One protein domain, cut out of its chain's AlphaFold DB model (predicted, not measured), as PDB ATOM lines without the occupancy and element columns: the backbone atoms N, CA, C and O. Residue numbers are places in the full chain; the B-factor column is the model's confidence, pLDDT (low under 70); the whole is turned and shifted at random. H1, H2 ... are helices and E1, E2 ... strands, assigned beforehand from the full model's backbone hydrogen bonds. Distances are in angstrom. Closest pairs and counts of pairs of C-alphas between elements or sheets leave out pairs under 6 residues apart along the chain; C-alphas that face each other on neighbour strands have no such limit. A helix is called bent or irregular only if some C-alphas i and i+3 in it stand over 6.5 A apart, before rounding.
ATOM      1  N   ALA A   2      31.329  24.515 -54.231       74.19
ATOM      2  CA  ALA A   2      31.700  25.583 -53.285       74.19
ATOM      3  C   ALA A   2      30.550  26.531 -52.874       74.19
ATOM      4  O   ALA A   2      30.450  26.900 -51.710       74.19
ATOM      5  N   GLN A   3      29.643  26.884 -53.793       73.38
ATOM      6  CA  GLN A   3      28.499  27.752 -53.473       73.38
ATOM      7  C   GLN A   3      27.458  27.075 -52.571       73.38
ATOM      8  O   GLN A   3      26.913  27.737 -51.695       73.38
ATOM      9  N   SER A   4      27.223  25.771 -52.750       75.25
ATOM     10  CA  SER A   4      26.310  24.973 -51.921       75.25
ATOM     11  C   SER A   4      26.865  24.794 -50.508       75.25
ATOM     12  O   SER A   4      26.139  24.980 -49.539       75.25
ATOM     13  N   VAL A   5      28.169  24.519 -50.386       79.31
ATOM     14  CA  VAL A   5      28.855  24.447 -49.085       79.31
ATOM     15  C   VAL A   5      28.829  25.810 -48.390       79.31
ATOM     16  O   VAL A   5      28.476  25.887 -47.219       79.31
ATOM     17  N   GLY A   6      29.112  26.894 -49.121       75.31
ATOM     18  CA  GLY A   6      29.023  28.254 -48.588       75.31
ATOM     19  C   GLY A   6      27.611  28.626 -48.131       75.31
ATOM     20  O   GLY A   6      27.460  29.217 -47.073       75.31
ATOM     21  N   PHE A   7      26.568  28.222 -48.859       75.38
ATOM     22  CA  PHE A   7      25.183  28.449 -48.441       75.38
ATOM     23  C   PHE A   7      24.839  27.685 -47.154       75.38
ATOM     24  O   PHE A   7      24.293  28.255 -46.212       75.38
ATOM     25  N   ILE A   8      25.201  26.402 -47.074       79.19
ATOM     26  CA  ILE A   8      24.931  25.581 -45.887       79.19
ATOM     27  C   ILE A   8      25.656  26.155 -44.660       79.19
ATOM     28  O   ILE A   8      25.040  26.336 -43.610       79.19
ATOM     29  N   VAL A   9      26.939  26.495 -44.791       76.81
ATOM     30  CA  VAL A   9      27.764  26.963 -43.667       76.81
ATOM     31  C   VAL A   9      27.463  28.414 -43.286       76.81
ATOM     32  O   VAL A   9      27.414  28.725 -42.101       76.81
ATOM     33  N   CYS A  10      27.240  29.304 -44.254       75.31
ATOM     34  CA  CYS A  10      27.059  30.735 -43.991       75.31
ATOM     35  C   CYS A  10      25.595  31.163 -43.838       75.31
ATOM     36  O   CYS A  10      25.358  32.320 -43.499       75.31
ATOM     37  N   VAL A  11      24.619  30.280 -44.090       71.19
ATOM     38  CA  VAL A  11      23.185  30.613 -43.991       71.19
ATOM     39  C   VAL A  11      22.403  29.587 -43.169       71.19
ATOM     40  O   VAL A  11      21.702  29.970 -42.236       71.19
ATOM     41  N   LEU A  12      22.512  28.287 -43.464       76.88
ATOM     42  CA  LEU A  12      21.703  27.280 -42.756       76.88
ATOM     43  C   LEU A  12      22.219  26.992 -41.344       76.88
ATOM     44  O   LEU A  12      21.424  26.922 -40.410       76.88
ATOM     45  N   LEU A  13      23.536  26.860 -41.173       76.81
ATOM     46  CA  LEU A  13      24.156  26.634 -39.866       76.81
ATOM     47  C   LEU A  13      23.881  27.815 -38.907       76.81
ATOM     48  O   LEU A  13      23.377  27.571 -37.812       76.81
ATOM     49  N   PRO A  14      24.088  29.082 -39.317       68.88
ATOM     50  CA  PRO A  14      23.527  30.267 -38.686       68.88
ATOM     51  C   PRO A  14      22.087  30.159 -38.209       68.88
ATOM     52  O   PRO A  14      21.818  30.256 -37.012       68.88
ATOM     53  N   ALA A  15      21.165  29.936 -39.145       69.12
ATOM     54  CA  ALA A  15      19.745  29.864 -38.844       69.12
ATOM     55  C   ALA A  15      19.461  28.767 -37.805       69.12
ATOM     56  O   ALA A  15      18.742  29.002 -36.836       69.12
ATOM     57  N   PHE A  16      20.106  27.608 -37.932       73.94
ATOM     58  CA  PHE A  16      19.975  26.511 -36.980       73.94
ATOM     59  C   PHE A  16      20.492  26.873 -35.577       73.94
ATOM     60  O   PHE A  16      19.793  26.644 -34.592       73.94
ATOM     61  N   VAL A  17      21.669  27.498 -35.468       68.25
ATOM     62  CA  VAL A  17      22.253  27.906 -34.175       68.25
ATOM     63  C   VAL A  17      21.410  28.982 -33.485       68.25
ATOM     64  O   VAL A  17      21.267  28.971 -32.262       68.25
ATOM     65  N   THR A  18      20.778  29.876 -34.247       63.38
ATOM     66  CA  THR A  18      19.887  30.898 -33.671       63.38
ATOM     67  C   THR A  18      18.602  30.330 -33.061       63.38
ATOM     68  O   THR A  18      18.029  30.956 -32.169       63.38
ATOM     69  N   ILE A  19      18.182  29.125 -33.468       64.19
ATOM     70  CA  ILE A  19      16.991  28.424 -32.948       64.19
ATOM     71  C   ILE A  19      17.267  27.747 -31.587       64.19
ATOM     72  O   ILE A  19      16.338  27.320 -30.899       64.19
ATOM     73  N   ILE A  20      18.527  27.694 -31.137       66.56
ATOM     74  CA  ILE A  20      18.951  27.032 -29.883       66.56
ATOM     75  C   ILE A  20      18.589  27.857 -28.630       66.56
ATOM     76  O   ILE A  20      18.920  27.484 -27.506       66.56
ATOM     77  N   ALA A  21      17.874  28.976 -28.765       67.62
ATOM     78  CA  ALA A  21      17.392  29.694 -27.592       67.62
ATOM     79  C   ALA A  21      16.429  28.794 -26.783       67.62
ATOM     80  O   ALA A  21      15.482  28.250 -27.353       67.62
ATOM     81  N   PRO A  22      16.635  28.620 -25.464       73.88
ATOM     82  CA  PRO A  22      15.698  27.883 -24.630       73.88
ATOM     83  C   PRO A  22      14.369  28.639 -24.591       73.88
ATOM     84  O   PRO A  22      14.284  29.774 -24.102       73.88
ATOM     85  N   ILE A  23      13.341  27.995 -25.142       86.50
ATOM     86  CA  ILE A  23      11.980  28.512 -25.199       86.50
ATOM     87  C   ILE A  23      11.114  27.706 -24.235       86.50
ATOM     88  O   ILE A  23      11.154  26.473 -24.219       86.50
ATOM     89  N   THR A  24      10.280  28.405 -23.474       90.94
ATOM     90  CA  THR A  24       9.275  27.793 -22.608       90.94
ATOM     91  C   THR A  24       7.887  28.174 -23.099       90.94
ATOM     92  O   THR A  24       7.584  29.348 -23.307       90.94
ATOM     93  N   ARG A  25       7.013  27.188 -23.281       93.56
ATOM     94  CA  ARG A  25       5.583  27.419 -23.495       93.56
ATOM     95  C   ARG A  25       4.883  27.400 -22.153       93.56
ATOM     96  O   ARG A  25       4.913  26.378 -21.469       93.56
ATOM     97  N   VAL A  26       4.215  28.490 -21.816       94.88
ATOM     98  CA  VAL A  26       3.399  28.605 -20.608       94.88
ATOM     99  C   VAL A  26       1.935  28.557 -21.018       94.88
ATOM    100  O   VAL A  26       1.518  29.225 -21.965       94.88
ATOM    101  N   SER A  27       1.164  27.703 -20.359       96.06
ATOM    102  CA  SER A  27      -0.271  27.547 -20.586       96.06
ATOM    103  C   SER A  27      -0.994  27.599 -19.252       96.06
ATOM    104  O   SER A  27      -0.709  26.783 -18.382       96.06
ATOM    105  N   LEU A  28      -1.914  28.541 -19.102       95.88
ATOM    106  CA  LEU A  28      -2.856  28.604 -18.001       95.88
ATOM    107  C   LEU A  28      -4.202  28.088 -18.494       95.88
ATOM    108  O   LEU A  28      -4.645  28.429 -19.592       95.88
ATOM    109  N   SER A  29      -4.840  27.267 -17.678       95.69
ATOM    110  CA  SER A  29      -6.175  26.730 -17.920       95.69
ATOM    111  C   SER A  29      -7.011  26.886 -16.665       95.69
ATOM    112  O   SER A  29      -6.525  26.617 -15.567       95.69
ATOM    113  N   TYR A  30      -8.260  27.294 -16.847       95.06
ATOM    114  CA  TYR A  30      -9.260  27.378 -15.797       95.06
ATOM    115  C   TYR A  30     -10.308  26.292 -16.030       95.06
ATOM    116  O   TYR A  30     -10.814  26.163 -17.144       95.06
ATOM    117  N   ASP A  31     -10.592  25.489 -15.008       92.44
ATOM    118  CA  ASP A  31     -11.546  24.374 -15.092       92.44
ATOM    119  C   ASP A  31     -12.930  24.698 -14.504       92.44
ATOM    120  O   ASP A  31     -13.763  23.808 -14.361       92.44
ATOM    121  N   GLY A  32     -13.184  25.967 -14.168       89.75
ATOM    122  CA  GLY A  32     -14.400  26.404 -13.477       89.75
ATOM    123  C   GLY A  32     -14.247  26.506 -11.959       89.75
ATOM    124  O   GLY A  32     -15.086  27.119 -11.306       89.75
ATOM    125  N   SER A  33     -13.165  25.973 -11.390       91.06
ATOM    126  CA  SER A  33     -12.900  26.046  -9.950       91.06
ATOM    127  C   SER A  33     -11.504  26.573  -9.647       91.06
ATOM    128  O   SER A  33     -11.345  27.474  -8.826       91.06
ATOM    129  N   VAL A  34     -10.493  26.075 -10.357       93.75
ATOM    130  CA  VAL A  34      -9.091  26.373 -10.096       93.75
ATOM    131  C   VAL A  34      -8.362  26.748 -11.376       93.75
ATOM    132  O   VAL A  34      -8.616  26.231 -12.467       93.75
ATOM    133  N   VAL A  35      -7.407  27.665 -11.239       95.38
ATOM    134  CA  VAL A  35      -6.448  27.954 -12.303       95.38
ATOM    135  C   VAL A  35      -5.278  26.992 -12.164       95.38
ATOM    136  O   VAL A  35      -4.681  26.860 -11.098       95.38
ATOM    137  N   SER A  36      -4.928  26.326 -13.256       95.88
ATOM    138  CA  SER A  36      -3.733  25.494 -13.359       95.88
ATOM    139  C   SER A  36      -2.785  26.076 -14.391       95.88
ATOM    140  O   SER A  36      -3.209  26.568 -15.436       95.88
ATOM    141  N   VAL A  37      -1.490  26.002 -14.111       96.50
ATOM    142  CA  VAL A  37      -0.439  26.417 -15.038       96.50
ATOM    143  C   VAL A  37       0.400  25.211 -15.432       96.50
ATOM    144  O   VAL A  37       0.722  24.347 -14.618       96.50
ATOM    145  N   SER A  38       0.755  25.138 -16.706       96.44
ATOM    146  CA  SER A  38       1.678  24.160 -17.257       96.44
ATOM    147  C   SER A  38       2.782  24.880 -18.014       96.44
ATOM    148  O   SER A  38       2.519  25.678 -18.916       96.44
ATOM    149  N   ALA A  39       4.019  24.570 -17.650       95.44
ATOM    150  CA  ALA A  39       5.214  25.024 -18.330       95.44
ATOM    151  C   ALA A  39       5.844  23.843 -19.071       95.44
ATOM    152  O   ALA A  39       6.086  22.784 -18.486       95.44
ATOM    153  N   ARG A  40       6.103  24.014 -20.367       94.62
ATOM    154  CA  ARG A  40       6.850  23.056 -21.188       94.62
ATOM    155  C   ARG A  40       8.110  23.727 -21.699       94.62
ATOM    156  O   ARG A  40       8.011  24.716 -22.422       94.62
ATOM    157  N   TRP A  41       9.268  23.192 -21.345       90.81
ATOM    158  CA  TRP A  41      10.555  23.691 -21.817       90.81
ATOM    159  C   TRP A  41      10.997  22.904 -23.039       90.81
ATOM    160  O   TRP A  41      10.934  21.671 -23.044       90.81
ATOM    161  N   PHE A  42      11.461  23.620 -24.057       86.38
ATOM    162  CA  PHE A  42      11.867  23.062 -25.338       86.38
ATOM    163  C   PHE A  42      13.357  23.276 -25.582       86.38
ATOM    164  O   PHE A  42      13.895  24.355 -25.324       86.38
ATOM    165  N   VAL A  43      13.994  22.256 -26.154       78.50
ATOM    166  CA  VAL A  43      15.275  22.378 -26.853       78.50
ATOM    167  C   VAL A  43      14.976  22.531 -28.345       78.50
ATOM    168  O   VAL A  43      14.064  21.885 -28.869       78.50
ATOM    169  N   TYR A  44      15.716  23.402 -29.034       71.31
ATOM    170  CA  TYR A  44      15.538  23.681 -30.468       71.31
ATOM    171  C   TYR A  44      14.114  24.106 -30.854       71.31
ATOM    172  O   TYR A  44      13.658  23.799 -31.950       71.31
ATOM    173  N   CYS A  45      13.374  24.745 -29.940       73.12
ATOM    174  CA  CYS A  45      11.953  25.100 -30.097       73.12
ATOM    175  C   CYS A  45      10.977  23.922 -30.324       73.12
ATOM    176  O   CYS A  45       9.765  24.129 -30.293       73.12
ATOM    177  N   LEU A  46      11.473  22.702 -30.544       77.06
ATOM    178  CA  LEU A  46      10.707  21.580 -31.092       77.06
ATOM    179  C   LEU A  46      10.616  20.402 -30.126       77.06
ATOM    180  O   LEU A  46       9.574  19.756 -30.049       77.06
ATOM    181  N   LEU A  47      11.684  20.125 -29.374       82.88
ATOM    182  CA  LEU A  47      11.778  18.940 -28.527       82.88
ATOM    183  C   LEU A  47      11.524  19.320 -27.064       82.88
ATOM    184  O   LEU A  47      12.408  19.910 -26.435       82.88
ATOM    185  N   PRO A  48      10.333  19.032 -26.503       87.88
ATOM    186  CA  PRO A  48      10.080  19.274 -25.093       87.88
ATOM    187  C   PRO A  48      10.941  18.326 -24.254       87.88
ATOM    188  O   PRO A  48      10.887  17.115 -24.444       87.88
ATOM    189  N   TYR A  49      11.717  18.865 -23.319       87.75
ATOM    190  CA  TYR A  49      12.585  18.062 -22.442       87.75
ATOM    191  C   TYR A  49      12.138  18.081 -20.980       87.75
ATOM    192  O   TYR A  49      12.530  17.222 -20.195       87.75
ATOM    193  N   ARG A  50      11.315  19.062 -20.599       90.50
ATOM    194  CA  ARG A  50      10.755  19.177 -19.254       90.50
ATOM    195  C   ARG A  50       9.325  19.674 -19.346       90.50
ATOM    196  O   ARG A  50       9.021  20.573 -20.133       90.50
ATOM    197  N   VAL A  51       8.456  19.104 -18.522       93.25
ATOM    198  CA  VAL A  51       7.085  19.569 -18.329       93.25
ATOM    199  C   VAL A  51       6.830  19.638 -16.834       93.25
ATOM    200  O   VAL A  51       7.058  18.663 -16.127       93.25
ATOM    201  N   THR A  52       6.351  20.783 -16.371       94.88
ATOM    202  CA  THR A  52       5.945  20.992 -14.981       94.88
ATOM    203  C   THR A  52       4.532  21.541 -14.996       94.88
ATOM    204  O   THR A  52       4.162  22.325 -15.876       94.88
ATOM    205  N   ARG A  53       3.722  21.102 -14.039       94.94
ATOM    206  CA  ARG A  53       2.366  21.593 -13.840       94.94
ATOM    207  C   ARG A  53       2.213  21.997 -12.383       94.94
ATOM    208  O   ARG A  53       2.682  21.275 -11.513       94.94
ATOM    209  N   LEU A  54       1.554  23.123 -12.156       95.00
ATOM    210  CA  LEU A  54       1.220  23.629 -10.833       95.00
ATOM    211  C   LEU A  54      -0.280  23.937 -10.807       95.00
ATOM    212  O   LEU A  54      -0.801  24.614 -11.699       95.00
ATOM    213  N   ALA A  55      -0.980  23.388  -9.821       93.56
ATOM    214  CA  ALA A  55      -2.399  23.616  -9.583       93.56
ATOM    215  C   ALA A  55      -2.697  23.397  -8.086       93.56
ATOM    216  O   ALA A  55      -2.134  22.461  -7.519       93.56
ATOM    217  N   PRO A  56      -3.562  24.206  -7.452       94.31
ATOM    218  CA  PRO A  56      -4.093  25.480  -7.943       94.31
ATOM    219  C   PRO A  56      -3.004  26.564  -7.964       94.31
ATOM    220  O   PRO A  56      -2.065  26.511  -7.181       94.31
ATOM    221  N   VAL A  57      -3.117  27.550  -8.849       94.31
ATOM    222  CA  VAL A  57      -2.265  28.749  -8.823       94.31
ATOM    223  C   VAL A  57      -2.945  29.798  -7.957       94.31
ATOM    224  O   VAL A  57      -4.047  30.234  -8.286       94.31
ATOM    225  N   THR A  58      -2.295  30.206  -6.868       90.94
ATOM    226  CA  THR A  58      -2.833  31.222  -5.946       90.94
ATOM    227  C   THR A  58      -2.174  32.579  -6.126       90.94
ATOM    228  O   THR A  58      -2.764  33.597  -5.777       90.94
ATOM    229  N   GLY A  59      -0.955  32.608  -6.665       90.44
ATOM    230  CA  GLY A  59      -0.202  33.838  -6.840       90.44
ATOM    231  C   GLY A  59       0.711  33.802  -8.054       90.44
ATOM    232  O   GLY A  59       1.126  32.745  -8.538       90.44
ATOM    233  N   ILE A  60       1.029  35.001  -8.529       94.25
ATOM    234  CA  ILE A  60       2.128  35.234  -9.447       94.25
ATOM    235  C   ILE A  60       2.979  36.381  -8.920       94.25
ATOM    236  O   ILE A  60       2.462  37.403  -8.474       94.25
ATOM    237  N   SER A  61       4.290  36.217  -8.998       92.62
ATOM    238  CA  SER A  61       5.247  37.295  -8.801       92.62
ATOM    239  C   SER A  61       6.272  37.292  -9.933       92.62
ATOM    240  O   SER A  61       6.344  36.374 -10.758       92.62
ATOM    241  N   SER A  62       7.050  38.366 -10.022       91.50
ATOM    242  CA  SER A  62       8.187  38.424 -10.932       91.50
ATOM    243  C   SER A  62       9.438  38.746 -10.146       91.50
ATOM    244  O   SER A  62       9.464  39.738  -9.417       91.50
ATOM    245  N   GLU A  63      10.479  37.956 -10.356       89.94
ATOM    246  CA  GLU A  63      11.801  38.244  -9.831       89.94
ATOM    247  C   GLU A  63      12.654  38.862 -10.939       89.94
ATOM    248  O   GLU A  63      12.585  38.483 -12.114       89.94
ATOM    249  N   PHE A  64      13.429  39.875 -10.566       87.00
ATOM    250  CA  PHE A  64      14.435  40.473 -11.428       87.00
ATOM    251  C   PHE A  64      15.723  40.604 -10.638       87.00
ATOM    252  O   PHE A  64      15.792  41.370  -9.677       87.00
ATOM    253  N   THR A  65      16.742  39.877 -11.074       80.94
ATOM    254  CA  THR A  65      18.077  39.963 -10.501       80.94
ATOM    255  C   THR A  65      18.905  40.835 -11.430       80.94
ATOM    256  O   THR A  65      19.217  40.449 -12.558       80.94
ATOM    257  N   ALA A  66      19.221  42.047 -10.973       76.38
ATOM    258  CA  ALA A  66      20.135  42.924 -11.690       76.38
ATOM    259  C   ALA A  66      21.555  42.353 -11.626       76.38
ATOM    260  O   ALA A  66      22.003  41.888 -10.576       76.38
ATOM    261  N   GLY A  67      22.272  42.438 -12.740       72.25
ATOM    262  CA  GLY A  67      23.667  42.053 -12.820       72.25
ATOM    263  C   GLY A  67      24.529  42.854 -11.849       72.25
ATOM    264  O   GLY A  67      24.608  44.081 -11.949       72.25
ATOM    265  N   GLN A  68      25.196  42.171 -10.928       75.19
ATOM    266  CA  GLN A  68      26.144  42.770  -9.999       75.19
ATOM    267  C   GLN A  68      27.530  42.874 -10.638       75.19
ATOM    268  O   GLN A  68      27.950  42.041 -11.441       75.19
ATOM    269  N   ILE A  69      28.252  43.937 -10.292       73.69
ATOM    270  CA  ILE A  69      29.631  44.135 -10.727       73.69
ATOM    271  C   ILE A  69      30.535  43.572  -9.636       73.69
ATOM    272  O   ILE A  69      30.775  44.229  -8.624       73.69
ATOM    273  N   GLU A  70      31.065  42.374  -9.855       76.44
ATOM    274  CA  GLU A  70      32.143  41.850  -9.027       76.44
ATOM    275  C   GLU A  70      33.463  42.464  -9.494       76.44
ATOM    276  O   GLU A  70      33.898  42.307 -10.642       76.44
ATOM    277  N   ARG A  71      34.103  43.216  -8.597       68.81
ATOM    278  CA  ARG A  71      35.398  43.849  -8.846       68.81
ATOM    279  C   ARG A  71      36.465  43.083  -8.076       68.81
ATOM    280  O   ARG A  71      36.640  43.287  -6.879       68.81
ATOM    281  N   ASN A  72      37.186  42.210  -8.767       72.25
ATOM    282  CA  ASN A  72      38.428  41.643  -8.255       72.25
ATOM    283  C   ASN A  72      39.596  42.550  -8.689       72.25
ATOM    284  O   ASN A  72      39.487  43.241  -9.703       72.25
ATOM    285  N   ARG A  73      40.704  42.583  -7.936       73.06
ATOM    286  CA  ARG A  73      41.798  43.582  -8.035       73.06
ATOM    287  C   ARG A  73      42.373  43.809  -9.449       73.06
ATOM    288  O   ARG A  73      42.992  44.840  -9.677       73.06
ATOM    289  N   SER A  74      42.146  42.894 -10.390       74.75
ATOM    290  CA  SER A  74      42.552  42.993 -11.799       74.75
ATOM    291  C   SER A  74      41.428  42.736 -12.816       74.75
ATOM    292  O   SER A  74      41.677  42.786 -14.021       74.75
ATOM    293  N   ARG A  75      40.193  42.443 -12.382       65.69
ATOM    294  CA  ARG A  75      39.109  42.021 -13.280       65.69
ATOM    295  C   ARG A  75      37.748  42.487 -12.778       65.69
ATOM    296  O   ARG A  75      37.346  42.176 -11.661       65.69
ATOM    297  N   GLN A  76      37.034  43.201 -13.638       75.00
ATOM    298  CA  GLN A  76      35.641  43.571 -13.431       75.00
ATOM    299  C   GLN A  76      34.769  42.582 -14.209       75.00
ATOM    300  O   GLN A  76      34.812  42.563 -15.439       75.00
ATOM    301  N   VAL A  77      34.020  41.736 -13.503       73.88
ATOM    302  CA  VAL A  77      33.051  40.811 -14.106       73.88
ATOM    303  C   VAL A  77      31.664  41.306 -13.728       73.88
ATOM    304  O   VAL A  77      31.340  41.434 -12.552       73.88
ATOM    305  N   ARG A  78      30.850  41.642 -14.730       73.44
ATOM    306  CA  ARG A  78      29.444  41.990 -14.522       73.44
ATOM    307  C   ARG A  78      28.614  40.729 -14.738       73.44
ATOM    308  O   ARG A  78      28.640  40.187 -15.842       73.44
ATOM    309  N   THR A  79      27.911  40.266 -13.707       73.00
ATOM    310  CA  THR A  79      26.921  39.192 -13.857       73.00
ATOM    311  C   THR A  79      25.748  39.683 -14.702       73.00
ATOM    312  O   THR A  79      25.529  40.885 -14.854       73.00
ATOM    313  N   GLU A  80      25.046  38.769 -15.360       73.88
ATOM    314  CA  GLU A  80      23.995  39.141 -16.305       73.88
ATOM    315  C   GLU A  80      22.671  39.437 -15.601       73.88
ATOM    316  O   GLU A  80      22.317  38.770 -14.635       73.88
ATOM    317  N   ASP A  81      21.909  40.403 -16.128       80.69
ATOM    318  CA  ASP A  81      20.533  40.620 -15.682       80.69
ATOM    319  C   ASP A  81      19.659  39.416 -16.062       80.69
ATOM    320  O   ASP A  81      19.576  39.053 -17.245       80.69
ATOM    321  N   THR A  82      18.965  38.845 -15.082       83.81
ATOM    322  CA  THR A  82      18.037  37.726 -15.266       83.81
ATOM    323  C   THR A  82      16.646  38.099 -14.761       83.81
ATOM    324  O   THR A  82      16.469  38.950 -13.888       83.81
ATOM    325  N   ALA A  83      15.621  37.495 -15.361       88.62
ATOM    326  CA  ALA A  83      14.244  37.658 -14.919       88.62
ATOM    327  C   ALA A  83      13.519  36.315 -14.924       88.62
ATOM    328  O   ALA A  83      13.769  35.451 -15.772       88.62
ATOM    329  N   ALA A  84      12.585  36.164 -13.993       91.75
ATOM    330  CA  ALA A  84      11.730  34.995 -13.900       91.75
ATOM    331  C   ALA A  84      10.300  35.385 -13.517       91.75
ATOM    332  O   ALA A  84      10.067  36.369 -12.815       91.75
ATOM    333  N   LEU A  85       9.340  34.602 -14.002       93.12
ATOM    334  CA  LEU A  85       7.978  34.568 -13.482       93.12
ATOM    335  C   LEU A  85       7.900  33.440 -12.461       93.12
ATOM    336  O   LEU A  85       8.287  32.313 -12.775       93.12
ATOM    337  N   ILE A  86       7.396  33.735 -11.273       95.25
ATOM    338  CA  ILE A  86       7.240  32.758 -10.202       95.25
ATOM    339  C   ILE A  86       5.746  32.545 -10.012       95.25
ATOM    340  O   ILE A  86       5.013  33.465  -9.653       95.25
ATOM    341  N   PHE A  87       5.295  31.333 -10.307       95.12
ATOM    342  CA  PHE A  87       3.940  30.891 -10.007       95.12
ATOM    343  C   PHE A  87       3.977  30.168  -8.673       95.12
ATOM    344  O   PHE A  87       4.769  29.238  -8.522       95.12
ATOM    345  N   SER A  88       3.132  30.567  -7.732       95.50
ATOM    346  CA  SER A  88       3.100  29.966  -6.402       95.50
ATOM    347  C   SER A  88       1.742  29.351  -6.089       95.50
ATOM    348  O   SER A  88       0.683  29.822  -6.530       95.50
ATOM    349  N   ASN A  89       1.801  28.266  -5.326       92.44
ATOM    350  CA  ASN A  89       0.698  27.740  -4.540       92.44
ATOM    351  C   ASN A  89       1.136  27.670  -3.062       92.44
ATOM    352  O   ASN A  89       2.229  28.116  -2.721       92.44
ATOM    353  N   GLN A  90       0.297  27.143  -2.169       89.81
ATOM    354  CA  GLN A  90       0.610  27.090  -0.732       89.81
ATOM    355  C   GLN A  90       1.829  26.213  -0.378       89.81
ATOM    356  O   GLN A  90       2.385  26.371   0.703       89.81
ATOM    357  N   GLU A  91       2.254  25.310  -1.266       90.88
ATOM    358  CA  GLU A  91       3.274  24.288  -0.980       90.88
ATOM    359  C   GLU A  91       4.493  24.346  -1.917       90.88
ATOM    360  O   GLU A  91       5.543  23.780  -1.615       90.88
ATOM    361  N   GLN A  92       4.360  24.969  -3.086       92.19
ATOM    362  CA  GLN A  92       5.273  24.842  -4.214       92.19
ATOM    363  C   GLN A  92       5.350  26.138  -5.019       92.19
ATOM    364  O   GLN A  92       4.357  26.828  -5.268       92.19
ATOM    365  N   GLU A  93       6.551  26.401  -5.525       93.69
ATOM    366  CA  GLU A  93       6.824  27.477  -6.467       93.69
ATOM    367  C   GLU A  93       7.367  26.912  -7.778       93.69
ATOM    368  O   GLU A  93       8.219  26.020  -7.814       93.69
ATOM    369  N   MET A  94       6.879  27.456  -8.886       94.06
ATOM    370  CA  MET A  94       7.361  27.157 -10.223       94.06
ATOM    371  C   MET A  94       7.980  28.413 -10.825       94.06
ATOM    372  O   MET A  94       7.286  29.361 -11.196       94.06
ATOM    373  N   VAL A  95       9.302  28.372 -10.974       93.62
ATOM    374  CA  VAL A  95      10.102  29.454 -11.549       93.62
ATOM    375  C   VAL A  95      10.244  29.248 -13.056       93.62
ATOM    376  O   VAL A  95      10.786  28.240 -13.521       93.62
ATOM    377  N   ILE A  96       9.765  30.213 -13.836       92.00
ATOM    378  CA  ILE A  96       9.852  30.223 -15.296       92.00
ATOM    379  C   ILE A  96      10.753  31.380 -15.733       92.00
ATOM    380  O   ILE A  96      10.341  32.538 -15.645       92.00
ATOM    381  N   PRO A  97      11.958  31.106 -16.258       89.56
ATOM    382  CA  PRO A  97      12.831  32.164 -16.740       89.56
ATOM    383  C   PRO A  97      12.218  32.869 -17.961       89.56
ATOM    384  O   PRO A  97      11.635  32.238 -18.854       89.56
ATOM    385  N   ILE A  98      12.352  34.193 -17.999       89.88
ATOM    386  CA  ILE A  98      11.817  35.058 -19.052       89.88
ATOM    387  C   ILE A  98      12.813  36.171 -19.379       89.88
ATOM    388  O   ILE A  98      13.585  36.612 -18.535       89.88
ATOM    389  N   SER A  99      12.779  36.669 -20.613       86.56
ATOM    390  CA  SER A  99      13.505  37.879 -20.976       86.56
ATOM    391  C   SER A  99      13.059  39.058 -20.097       86.56
ATOM    392  O   SER A  99      11.853  39.326 -20.021       86.56
ATOM    393  N   PRO A 100      14.000  39.822 -19.507       85.62
ATOM    394  CA  PRO A 100      13.690  41.027 -18.741       85.62
ATOM    395  C   PRO A 100      12.800  42.024 -19.491       85.62
ATOM    396  O   PRO A 100      11.942  42.657 -18.882       85.62
ATOM    397  N   ILE A 101      12.951  42.109 -20.818       85.06
ATOM    398  CA  ILE A 101      12.179  43.012 -21.687       85.06
ATOM    399  C   ILE A 101      10.689  42.640 -21.677       85.06
ATOM    400  O   ILE A 101       9.821  43.510 -21.631       85.06
ATOM    401  N   ASN A 102      10.383  41.342 -21.667       86.00
ATOM    402  CA  ASN A 102       9.010  40.839 -21.743       86.00
ATOM    403  C   ASN A 102       8.377  40.611 -20.365       86.00
ATOM    404  O   ASN A 102       7.168  40.383 -20.296       86.00
ATOM    405  N   LYS A 103       9.161  40.697 -19.282       90.25
ATOM    406  CA  LYS A 103       8.736  40.405 -17.904       90.25
ATOM    407  C   LYS A 103       7.442  41.128 -17.530       90.25
ATOM    408  O   LYS A 103       6.458  40.480 -17.196       90.25
ATOM    409  N   ASN A 104       7.418  42.456 -17.649       91.06
ATOM    410  CA  ASN A 104       6.275  43.267 -17.216       91.06
ATOM    411  C   ASN A 104       5.024  43.023 -18.071       91.06
ATOM    412  O   ASN A 104       3.913  43.018 -17.551       91.06
ATOM    413  N   SER A 105       5.186  42.812 -19.383       92.25
ATOM    414  CA  SER A 105       4.054  42.506 -20.265       92.25
ATOM    415  C   SER A 105       3.475  41.122 -19.972       92.25
ATOM    416  O   SER A 105       2.257  40.967 -19.936       92.25
ATOM    417  N   ALA A 106       4.332  40.125 -19.731       92.81
ATOM    418  CA  ALA A 106       3.898  38.777 -19.388       92.81
ATOM    419  C   ALA A 106       3.227  38.731 -18.010       92.81
ATOM    420  O   ALA A 106       2.157  38.142 -17.896       92.81
ATOM    421  N   LEU A 107       3.800  39.410 -17.008       94.44
ATOM    422  CA  LEU A 107       3.215  39.528 -15.672       94.44
ATOM    423  C   LEU A 107       1.804  40.119 -15.747       94.44
ATOM    424  O   LEU A 107       0.857  39.459 -15.343       94.44
ATOM    425  N   LYS A 108       1.641  41.281 -16.395       94.69
ATOM    426  CA  LYS A 108       0.326  41.925 -16.566       94.69
ATOM    427  C   LYS A 108      -0.696  41.031 -17.270       94.69
ATOM    428  O   LYS A 108      -1.860  41.020 -16.891       94.69
ATOM    429  N   LYS A 109      -0.284  40.288 -18.305       93.69
ATOM    430  CA  LYS A 109      -1.176  39.354 -19.018       93.69
ATOM    431  C   LYS A 109      -1.653  38.223 -18.116       93.69
ATOM    432  O   LYS A 109      -2.809  37.824 -18.205       93.69
ATOM    433  N   VAL A 110      -0.764  37.699 -17.280       94.75
ATOM    434  CA  VAL A 110      -1.110  36.621 -16.358       94.75
ATOM    435  C   VAL A 110      -1.940  37.140 -15.188       94.75
ATOM    436  O   VAL A 110      -2.940  36.514 -14.868       94.75
ATOM    437  N   GLU A 111      -1.596  38.287 -14.601       95.19
ATOM    438  CA  GLU A 111      -2.407  38.946 -13.567       95.19
ATOM    439  C   GLU A 111      -3.829  39.213 -14.066       95.19
ATOM    440  O   GLU A 111      -4.790  38.889 -13.375       95.19
ATOM    441  N   ALA A 112      -3.976  39.718 -15.297       93.81
ATOM    442  CA  ALA A 112      -5.284  39.922 -15.912       93.81
ATOM    443  C   ALA A 112      -6.074  38.609 -16.053       93.81
ATOM    444  O   ALA A 112      -7.268  38.580 -15.765       93.81
ATOM    445  N   PHE A 113      -5.411  37.515 -16.445       94.00
ATOM    446  CA  PHE A 113      -6.048  36.200 -16.529       94.00
ATOM    447  C   PHE A 113      -6.408  35.627 -15.151       94.00
ATOM    448  O   PHE A 113      -7.444  34.993 -15.009       94.00
ATOM    449  N   LEU A 114      -5.579  35.838 -14.126       93.00
ATOM    450  CA  LEU A 114      -5.880  35.389 -12.763       93.00
ATOM    451  C   LEU A 114      -7.031  36.190 -12.141       93.00
ATOM    452  O   LEU A 114      -7.813  35.626 -11.381       93.00
ATOM    453  N   ALA A 115      -7.155  37.476 -12.478       93.62
ATOM    454  CA  ALA A 115      -8.251  38.327 -12.022       93.62
ATOM    455  C   ALA A 115      -9.589  37.987 -12.702       93.62
ATOM    456  O   ALA A 115     -10.634  38.051 -12.061       93.62
ATOM    457  N   ALA A 116      -9.560  37.618 -13.985       93.25
ATOM    458  CA  ALA A 116     -10.734  37.198 -14.745       93.25
ATOM    459  C   ALA A 116     -10.418  35.924 -15.551       93.25
ATOM    460  O   ALA A 116     -10.077  36.015 -16.736       93.25
ATOM    461  N   PRO A 117     -10.503  34.736 -14.920       91.31
ATOM    462  CA  PRO A 117     -10.191  33.479 -15.583       91.31
ATOM    463  C   PRO A 117     -11.166  33.199 -16.724       91.31
ATOM    464  O   PRO A 117     -12.375  33.112 -16.520       91.31
ATOM    465  N   ASP A 118     -10.628  33.022 -17.927       90.75
ATOM    466  CA  ASP A 118     -11.400  32.613 -19.098       90.75
ATOM    467  C   ASP A 118     -11.239  31.106 -19.348       90.75
ATOM    468  O   ASP A 118     -10.140  30.545 -19.265       90.75
ATOM    469  N   SER A 119     -12.346  30.462 -19.715       83.75
ATOM    470  CA  SER A 119     -12.425  29.079 -20.192       83.75
ATOM    471  C   SER A 119     -11.503  28.785 -21.384       83.75
ATOM    472  O   SER A 119     -10.998  27.668 -21.512       83.75
ATOM    473  N   ALA A 120     -11.209  29.785 -22.227       88.88
ATOM    474  CA  ALA A 120     -10.273  29.633 -23.343       88.88
ATOM    475  C   ALA A 120      -8.818  29.383 -22.884       88.88
ATOM    476  O   ALA A 120      -8.007  28.823 -23.635       88.88
ATOM    477  N   GLY A 121      -8.488  29.758 -21.642       91.88
ATOM    478  CA  GLY A 121      -7.136  29.709 -21.099       91.88
ATOM    479  C   GLY A 121      -6.198  30.763 -21.697       91.88
ATOM    480  O   GLY A 121      -6.494  31.421 -22.693       91.88
ATOM    481  N   LEU A 122      -5.009  30.903 -21.111       94.56
ATOM    482  CA  LEU A 122      -3.963  31.802 -21.600       94.56
ATOM    483  C   LEU A 122      -2.753  30.986 -22.049       94.56
ATOM    484  O   LEU A 122      -2.233  30.164 -21.300       94.56
ATOM    485  N   ARG A 123      -2.257  31.216 -23.266       95.19
ATOM    486  CA  ARG A 123      -1.059  30.539 -23.783       95.19
ATOM    487  C   ARG A 123      -0.076  31.555 -24.326       95.19
ATOM    488  O   ARG A 123      -0.437  32.390 -25.150       95.19
ATOM    489  N   PHE A 124       1.176  31.457 -23.903       93.69
ATOM    490  CA  PHE A 124       2.241  32.318 -24.401       93.69
ATOM    491  C   PHE A 124       3.594  31.616 -24.358       93.69
ATOM    492  O   PHE A 124       3.783  30.596 -23.693       93.69
ATOM    493  N   TRP A 125       4.536  32.174 -25.107       90.56
ATOM    494  CA  TRP A 125       5.907  31.696 -25.176       90.56
ATOM    495  C   TRP A 125       6.820  32.670 -24.438       90.56
ATOM    496  O   TRP A 125       6.705  33.885 -24.609       90.56
ATOM    497  N   THR A 126       7.727  32.140 -23.625       88.94
ATOM    498  CA  THR A 126       8.789  32.904 -22.974       88.94
ATOM    499  C   THR A 126      10.141  32.434 -23.484       88.94
ATOM    500  O   THR A 126      10.369  31.251 -23.724       88.94
ATOM    501  N   ILE A 127      11.047  33.389 -23.676       85.31
ATOM    502  CA  ILE A 127      12.419  33.137 -24.115       85.31
ATOM    503  C   ILE A 127      13.313  33.580 -22.968       85.31
ATOM    504  O   ILE A 127      13.298  34.760 -22.616       85.31
ATOM    505  N   ALA A 128      14.054  32.649 -22.371       72.19
ATOM    506  CA  ALA A 128      14.915  32.945 -21.226       72.19
ATOM    507  C   ALA A 128      16.190  33.693 -21.645       72.19
ATOM    508  O   ALA A 128      16.618  34.623 -20.969       72.19
ATOM    509  N   ASN A 129      16.774  33.323 -22.790       72.19
ATOM    510  CA  ASN A 129      18.117  33.757 -23.174       72.19
ATOM    511  C   ASN A 129      18.121  34.605 -24.459       72.19
ATOM    512  O   ASN A 129      18.589  34.197 -25.522       72.19
ATOM    513  N   TRP A 130      17.540  35.803 -24.369       67.69
ATOM    514  CA  TRP A 130      17.384  36.708 -25.514       67.69
ATOM    515  C   TRP A 130      18.722  37.260 -26.032       67.69
ATOM    516  O   TRP A 130      18.868  37.473 -27.234       67.69
ATOM    517  N   LYS A 131      19.714  37.452 -25.147       67.94
ATOM    518  CA  LYS A 131      21.044  37.968 -25.514       67.94
ATOM    519  C   LYS A 131      21.798  36.985 -26.396       67.94
ATOM    520  O   LYS A 131      22.419  37.406 -27.362       67.94
ATOM    521  N   PHE A 132      21.693  35.685 -26.112       67.06
ATOM    522  CA  PHE A 132      22.293  34.657 -26.960       67.06
ATOM    523  C   PHE A 132      21.706  34.698 -28.373       67.06
ATOM    524  O   PHE A 132      22.453  34.702 -29.345       67.06
ATOM    525  N   SER A 133      20.380  34.825 -28.487       66.38
ATOM    526  CA  SER A 133      19.703  34.978 -29.779       66.38
ATOM    527  C   SER A 133      20.144  36.254 -30.511       66.38
ATOM    528  O   SER A 133      20.436  36.196 -31.701       66.38
ATOM    529  N   LEU A 134      20.292  37.382 -29.804       68.75
ATOM    530  CA  LEU A 134      20.743  38.645 -30.396       68.75
ATOM    531  C   LEU A 134      22.215  38.602 -30.849       68.75
ATOM    532  O   LEU A 134      22.528  39.016 -31.961       68.75
ATOM    533  N   LEU A 135      23.119  38.103 -30.000       69.88
ATOM    534  CA  LEU A 135      24.559  38.072 -30.270       69.88
ATOM    535  C   LEU A 135      24.911  37.029 -31.325       69.88
ATOM    536  O   LEU A 135      25.594  37.355 -32.296       69.88
ATOM    537  N   MET A 136      24.412  35.799 -31.176       68.25
ATOM    538  CA  MET A 136      24.616  34.768 -32.190       68.25
ATOM    539  C   MET A 136      23.883  35.141 -33.471       68.25
ATOM    540  O   MET A 136      24.487  35.095 -34.535       68.25
ATOM    541  N   GLY A 137      22.631  35.599 -33.392       69.25
ATOM    542  CA  GLY A 137      21.881  36.061 -34.560       69.25
ATOM    543  C   GLY A 137      22.604  37.165 -35.321       69.25
ATOM    544  O   GLY A 137      22.777  37.048 -36.531       69.25
ATOM    545  N   GLY A 138      23.111  38.185 -34.629       73.50
ATOM    546  CA  GLY A 138      23.889  39.262 -35.241       73.50
ATOM    547  C   GLY A 138      25.199  38.777 -35.868       73.50
ATOM    548  O   GLY A 138      25.453  39.045 -37.043       73.50
ATOM    549  N   ALA A 139      26.008  38.015 -35.125       74.69
ATOM    550  CA  ALA A 139      27.279  37.480 -35.621       74.69
ATOM    551  C   ALA A 139      27.088  36.562 -36.841       74.69
ATOM    552  O   ALA A 139      27.846  36.615 -37.808       74.69
ATOM    553  N   LEU A 140      26.036  35.751 -36.823       72.56
ATOM    554  CA  LEU A 140      25.720  34.824 -37.897       72.56
ATOM    555  C   LEU A 140      25.070  35.536 -39.103       72.56
ATOM    556  O   LEU A 140      25.305  35.148 -40.247       72.56
ATOM    557  N   SER A 141      24.355  36.644 -38.881       73.19
ATOM    558  CA  SER A 141      23.866  37.523 -39.957       73.19
ATOM    559  C   SER A 141      25.014  38.172 -40.737       73.19
ATOM    560  O   SER A 141      24.913  38.351 -41.952       73.19
ATOM    561  N   LEU A 142      26.135  38.478 -40.072       80.19
ATOM    562  CA  LEU A 142      27.338  38.992 -40.739       80.19
ATOM    563  C   LEU A 142      27.954  37.958 -41.692       80.19
ATOM    564  O   LEU A 142      28.369  38.322 -42.791       80.19
ATOM    565  N   LEU A 143      27.966  36.675 -41.313       78.56
ATOM    566  CA  LEU A 143      28.407  35.575 -42.185       78.56
ATOM    567  C   LEU A 143      27.532  35.459 -43.440       78.56
ATOM    568  O   LEU A 143      28.060  35.321 -44.547       78.56
ATOM    569  N   ALA A 144      26.211  35.587 -43.291       77.75
ATOM    570  CA  ALA A 144      25.294  35.631 -44.427       77.75
ATOM    571  C   ALA A 144      25.563  36.857 -45.322       77.75
ATOM    572  O   ALA A 144      25.651  36.727 -46.543       77.75
ATOM    573  N   GLY A 145      25.779  38.036 -44.729       81.44
ATOM    574  CA  GLY A 145      26.156  39.250 -45.460       81.44
ATOM    575  C   GLY A 145      27.450  39.081 -46.267       81.44
ATOM    576  O   GLY A 145      27.480  39.386 -47.460       81.44
ATOM    577  N   LEU A 146      28.495  38.518 -45.655       81.88
ATOM    578  CA  LEU A 146      29.764  38.181 -46.315       81.88
ATOM    579  C   LEU A 146      29.567  37.230 -47.501       81.88
ATOM    580  O   LEU A 146      30.171  37.430 -48.558       81.88
ATOM    581  N   TYR A 147      28.696  36.230 -47.358       80.62
ATOM    582  CA  TYR A 147      28.356  35.316 -48.446       80.62
ATOM    583  C   TYR A 147      27.710  36.051 -49.632       80.62
ATOM    584  O   TYR A 147      28.157  35.888 -50.771       80.62
ATOM    585  N   PHE A 148      26.724  36.921 -49.382       81.38
ATOM    586  CA  PHE A 148      26.087  37.716 -50.440       81.38
ATOM    587  C   PHE A 148      27.057  38.689 -51.116       81.38
ATOM    588  O   PHE A 148      27.048  38.814 -52.343       81.38
ATOM    589  N   VAL A 149      27.946  39.327 -50.350       85.25
ATOM    590  CA  VAL A 149      29.006  40.186 -50.898       85.25
ATOM    591  C   VAL A 149      29.959  39.380 -51.790       85.25
ATOM    592  O   VAL A 149      30.301  39.823 -52.889       85.25
ATOM    593  N   GLY A 150      30.345  38.168 -51.377       82.25
ATOM    594  CA  GLY A 150      31.167  37.257 -52.180       82.25
ATOM    595  C   GLY A 150      30.498  36.840 -53.497       82.25
ATOM    596  O   GLY A 150      31.144  36.844 -54.553       82.25
ATOM    597  N   ILE A 151      29.193  36.550 -53.467       84.00
ATOM    598  CA  ILE A 151      28.397  36.303 -54.680       84.00
ATOM    599  C   ILE A 151      28.404  37.543 -55.581       84.00
ATOM    600  O   ILE A 151      28.730  37.429 -56.766       84.00
ATOM    601  N   GLY A 152      28.114  38.724 -55.031       86.50
ATOM    602  CA  GLY A 152      28.093  39.982 -55.780       86.50
ATOM    603  C   GLY A 152      29.427  40.273 -56.470       86.50
ATOM    604  O   GLY A 152      29.465  40.527 -57.675       86.50
ATOM    605  N   MET A 153      30.546  40.136 -55.751       87.38
ATOM    606  CA  MET A 153      31.886  40.289 -56.328       87.38
ATOM    607  C   MET A 153      32.169  39.273 -57.444       87.38
ATOM    608  O   MET A 153      32.789  39.621 -58.453       87.38
ATOM    609  N   THR A 154      31.696  38.033 -57.299       85.50
ATOM    610  CA  THR A 154      31.849  36.995 -58.328       85.50
ATOM    611  C   THR A 154      31.082  37.360 -59.597       85.50
ATOM    612  O   THR A 154      31.653  37.294 -60.689       85.50
ATOM    613  N   ILE A 155      29.833  37.818 -59.464       87.38
ATOM    614  CA  ILE A 155      29.003  38.283 -60.585       87.38
ATOM    615  C   ILE A 155      29.678  39.465 -61.293       87.38
ATOM    616  O   ILE A 155      29.845  39.438 -62.514       87.38
ATOM    617  N   VAL A 156      30.157  40.463 -60.541       87.94
ATOM    618  CA  VAL A 156      30.865  41.632 -61.096       87.94
ATOM    619  C   VAL A 156      32.137  41.215 -61.840       87.94
ATOM    620  O   VAL A 156      32.400  41.701 -62.945       87.94
ATOM    621  N   LYS A 157      32.930  40.293 -61.281       85.69
ATOM    622  CA  LYS A 157      34.152  39.782 -61.923       85.69
ATOM    623  C   LYS A 157      33.834  39.031 -63.218       85.69
ATOM    624  O   LYS A 157      34.541  39.215 -64.211       85.69
ATOM    625  N   PHE A 158      32.771  38.226 -63.233       80.88
ATOM    626  CA  PHE A 158      32.331  37.499 -64.424       80.88
ATOM    627  C   PHE A 158      31.809  38.448 -65.510       80.88
ATOM    628  O   PHE A 158      32.223  38.333 -66.664       80.88
ATOM    629  N   GLY A 159      31.003  39.445 -65.132       83.50
ATOM    630  CA  GLY A 159      30.525  40.496 -66.033       83.50
ATOM    631  C   GLY A 159      31.674  41.291 -66.658       83.50
ATOM    632  O   GLY A 159      31.747  41.421 -67.879       83.50
ATOM    633  N   ARG A 160      32.653  41.729 -65.851       82.12
ATOM    634  CA  ARG A 160      33.865  42.413 -66.351       82.12
ATOM    635  C   ARG A 160      34.682  41.542 -67.308       82.12
ATOM    636  O   ARG A 160      35.192  42.051 -68.304       82.12
ATOM    637  N   LYS A 161      34.803  40.238 -67.033       75.81
ATOM    638  CA  LYS A 161      35.504  39.286 -67.914       75.81
ATOM    639  C   LYS A 161      34.779  39.113 -69.254       75.81
ATOM    640  O   LYS A 161      35.442  39.033 -70.283       75.81
ATOM    641  N   PHE A 162      33.446  39.097 -69.251       72.25
ATOM    642  CA  PHE A 162      32.636  39.027 -70.471       72.25
ATOM    643  C   PHE A 162      32.745  40.298 -71.320       72.25
ATOM    644  O   PHE A 162      32.913  40.205 -72.533       72.25
ATOM    645  N   VAL A 163      32.728  41.476 -70.689       76.44
ATOM    646  CA  VAL A 163      32.901  42.763 -71.384       76.44
ATOM    647  C   VAL A 163      34.298  42.880 -72.002       76.44
ATOM    648  O   VAL A 163      34.419  43.291 -73.151       76.44
ATOM    649  N   ARG A 164      35.355  42.459 -71.290       69.00
ATOM    650  CA  ARG A 164      36.732  42.454 -71.822       69.00
ATOM    651  C   ARG A 164      36.955  41.478 -72.976       69.00
ATOM    652  O   ARG A 164      37.847  41.727 -73.763       69.00
ATOM    653  N   LYS A 165      36.192  40.384 -73.065       64.69
ATOM    654  CA  LYS A 165      36.277  39.427 -74.185       64.69
ATOM    655  C   LYS A 165      35.552  39.893 -75.454       64.69
ATOM    656  O   LYS A 165      35.712  39.258 -76.487       64.69
ATOM    657  N   ARG A 166      34.708  40.928 -75.365       58.50
ATOM    658  CA  ARG A 166      33.975  41.504 -76.508       58.50
ATOM    659  C   ARG A 166      34.652  42.742 -77.112       58.50
ATOM    660  O   ARG A 166      34.146  43.253 -78.105       58.50
ATOM    661  N   LYS A 167      35.728  43.234 -76.498       52.69
ATOM    662  CA  LYS A 167      36.641  44.228 -77.077       52.69
ATOM    663  C   LYS A 167      37.872  43.505 -77.592       52.69
ATOM    664  O   LYS A 167      38.413  43.983 -78.604       52.69
TER     665      LYS A 167
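This is residues 2 to 167 of the 167 residues of an uncharacterized protein of Candidatus Moduliflexus flocculans (UniProt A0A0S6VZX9). A head of two strongly twisted sheets, only partly face to face, has helix H2 packed along both; from this head H1 and the longer H3 run side by side as a stalk, and the thin hairpin E5 and E6 makes a separate arm, with residues 71 to 76 sticking out. The far part of H3 and the tail, residues 152 to 167, also stands free. The 166 printed residues, with three named helices and nine named strands, run H1, E1 to E8, H2, E9, H3; the class is mixed, and the sheets E3 E2 E1 E9, E4 E7 E8 and E5 E6 are antiparallel. The whole is extended, with a radius of gyration of the C-alphas of 23.8 A, and flat, spanning 85 by 52 by 26 A.

The largest sheet runs E3, residues 47 to 54, E2, 35 to 43, E1, 23 to 30, and E9, 122 to 127. E1, E2 and E3 form a meander, each strand the antiparallel neighbour of the one before. N 39 and O 52 are 2.9 A apart across E2 and E3, N 27 and O 38 2.8 A across E1 and E2, and N 26 and O 124 2.9 A across E1 and E9, within hydrogen-bond range. E4, 59 to 65, E7, 82 to 88, and E8, 93 to 98, make the second sheet, with N 61 and O 86 at 2.9 A and N 85 and O 96 at 2.8 A. These sheets form a sandwich, two sheets face to face, with their facing parts 10.4 A centre to centre. The closest C-alphas of E8 and E9, those of Ile 98 and Thr 126, are 5.4 A apart. H2, residues 100 to 115, is on one face of each sheet, two layers in each case, at heights of 9.6 A over the larger and 9.0 A over the smaller. It runs along E7, at 2 degrees on the local plane. H1, 2 to 18, touches H3, 130 to 164, through H3's residues 133 to 147 alone, at a shallow tilt of 18 degrees, opposite ways; the closest C-alphas, those of Pro 14 and Leu 140, are 5.1 A apart. H2 and H3 are apart. The hairpin of E5, 69 to 72, and E6, 75 to 78, has N 70 and O 77 at 2.9 A. O i to N i+4 pairs are within range in 11 of 13 for H1, 10 of 12 for H2 and 30 of 31 for H3.

H1 begins at C-alpha 2, (31.700, 25.583, -53.285), and is 23.5 A long; E2 is 26.7 A and H2 23.1 A. H3, 50.5 A, ends at C-alpha 164, (36.732, 42.454, -71.822). H2 is irregular, with C-alphas 101 and 104 at 7.4 A, and H1 only just, with C-alphas 10 and 13 at 6.50 A.

The C-alphas farthest apart, those of Gln 90 and Lys 167, are 86.1 A apart. The printed part has no cut and no long link. Mean pLDDT of the printed part is 83.4; residues 14 to 15, 17 to 21, 71, 75, 130 to 137 and 164 to 167 are under 70.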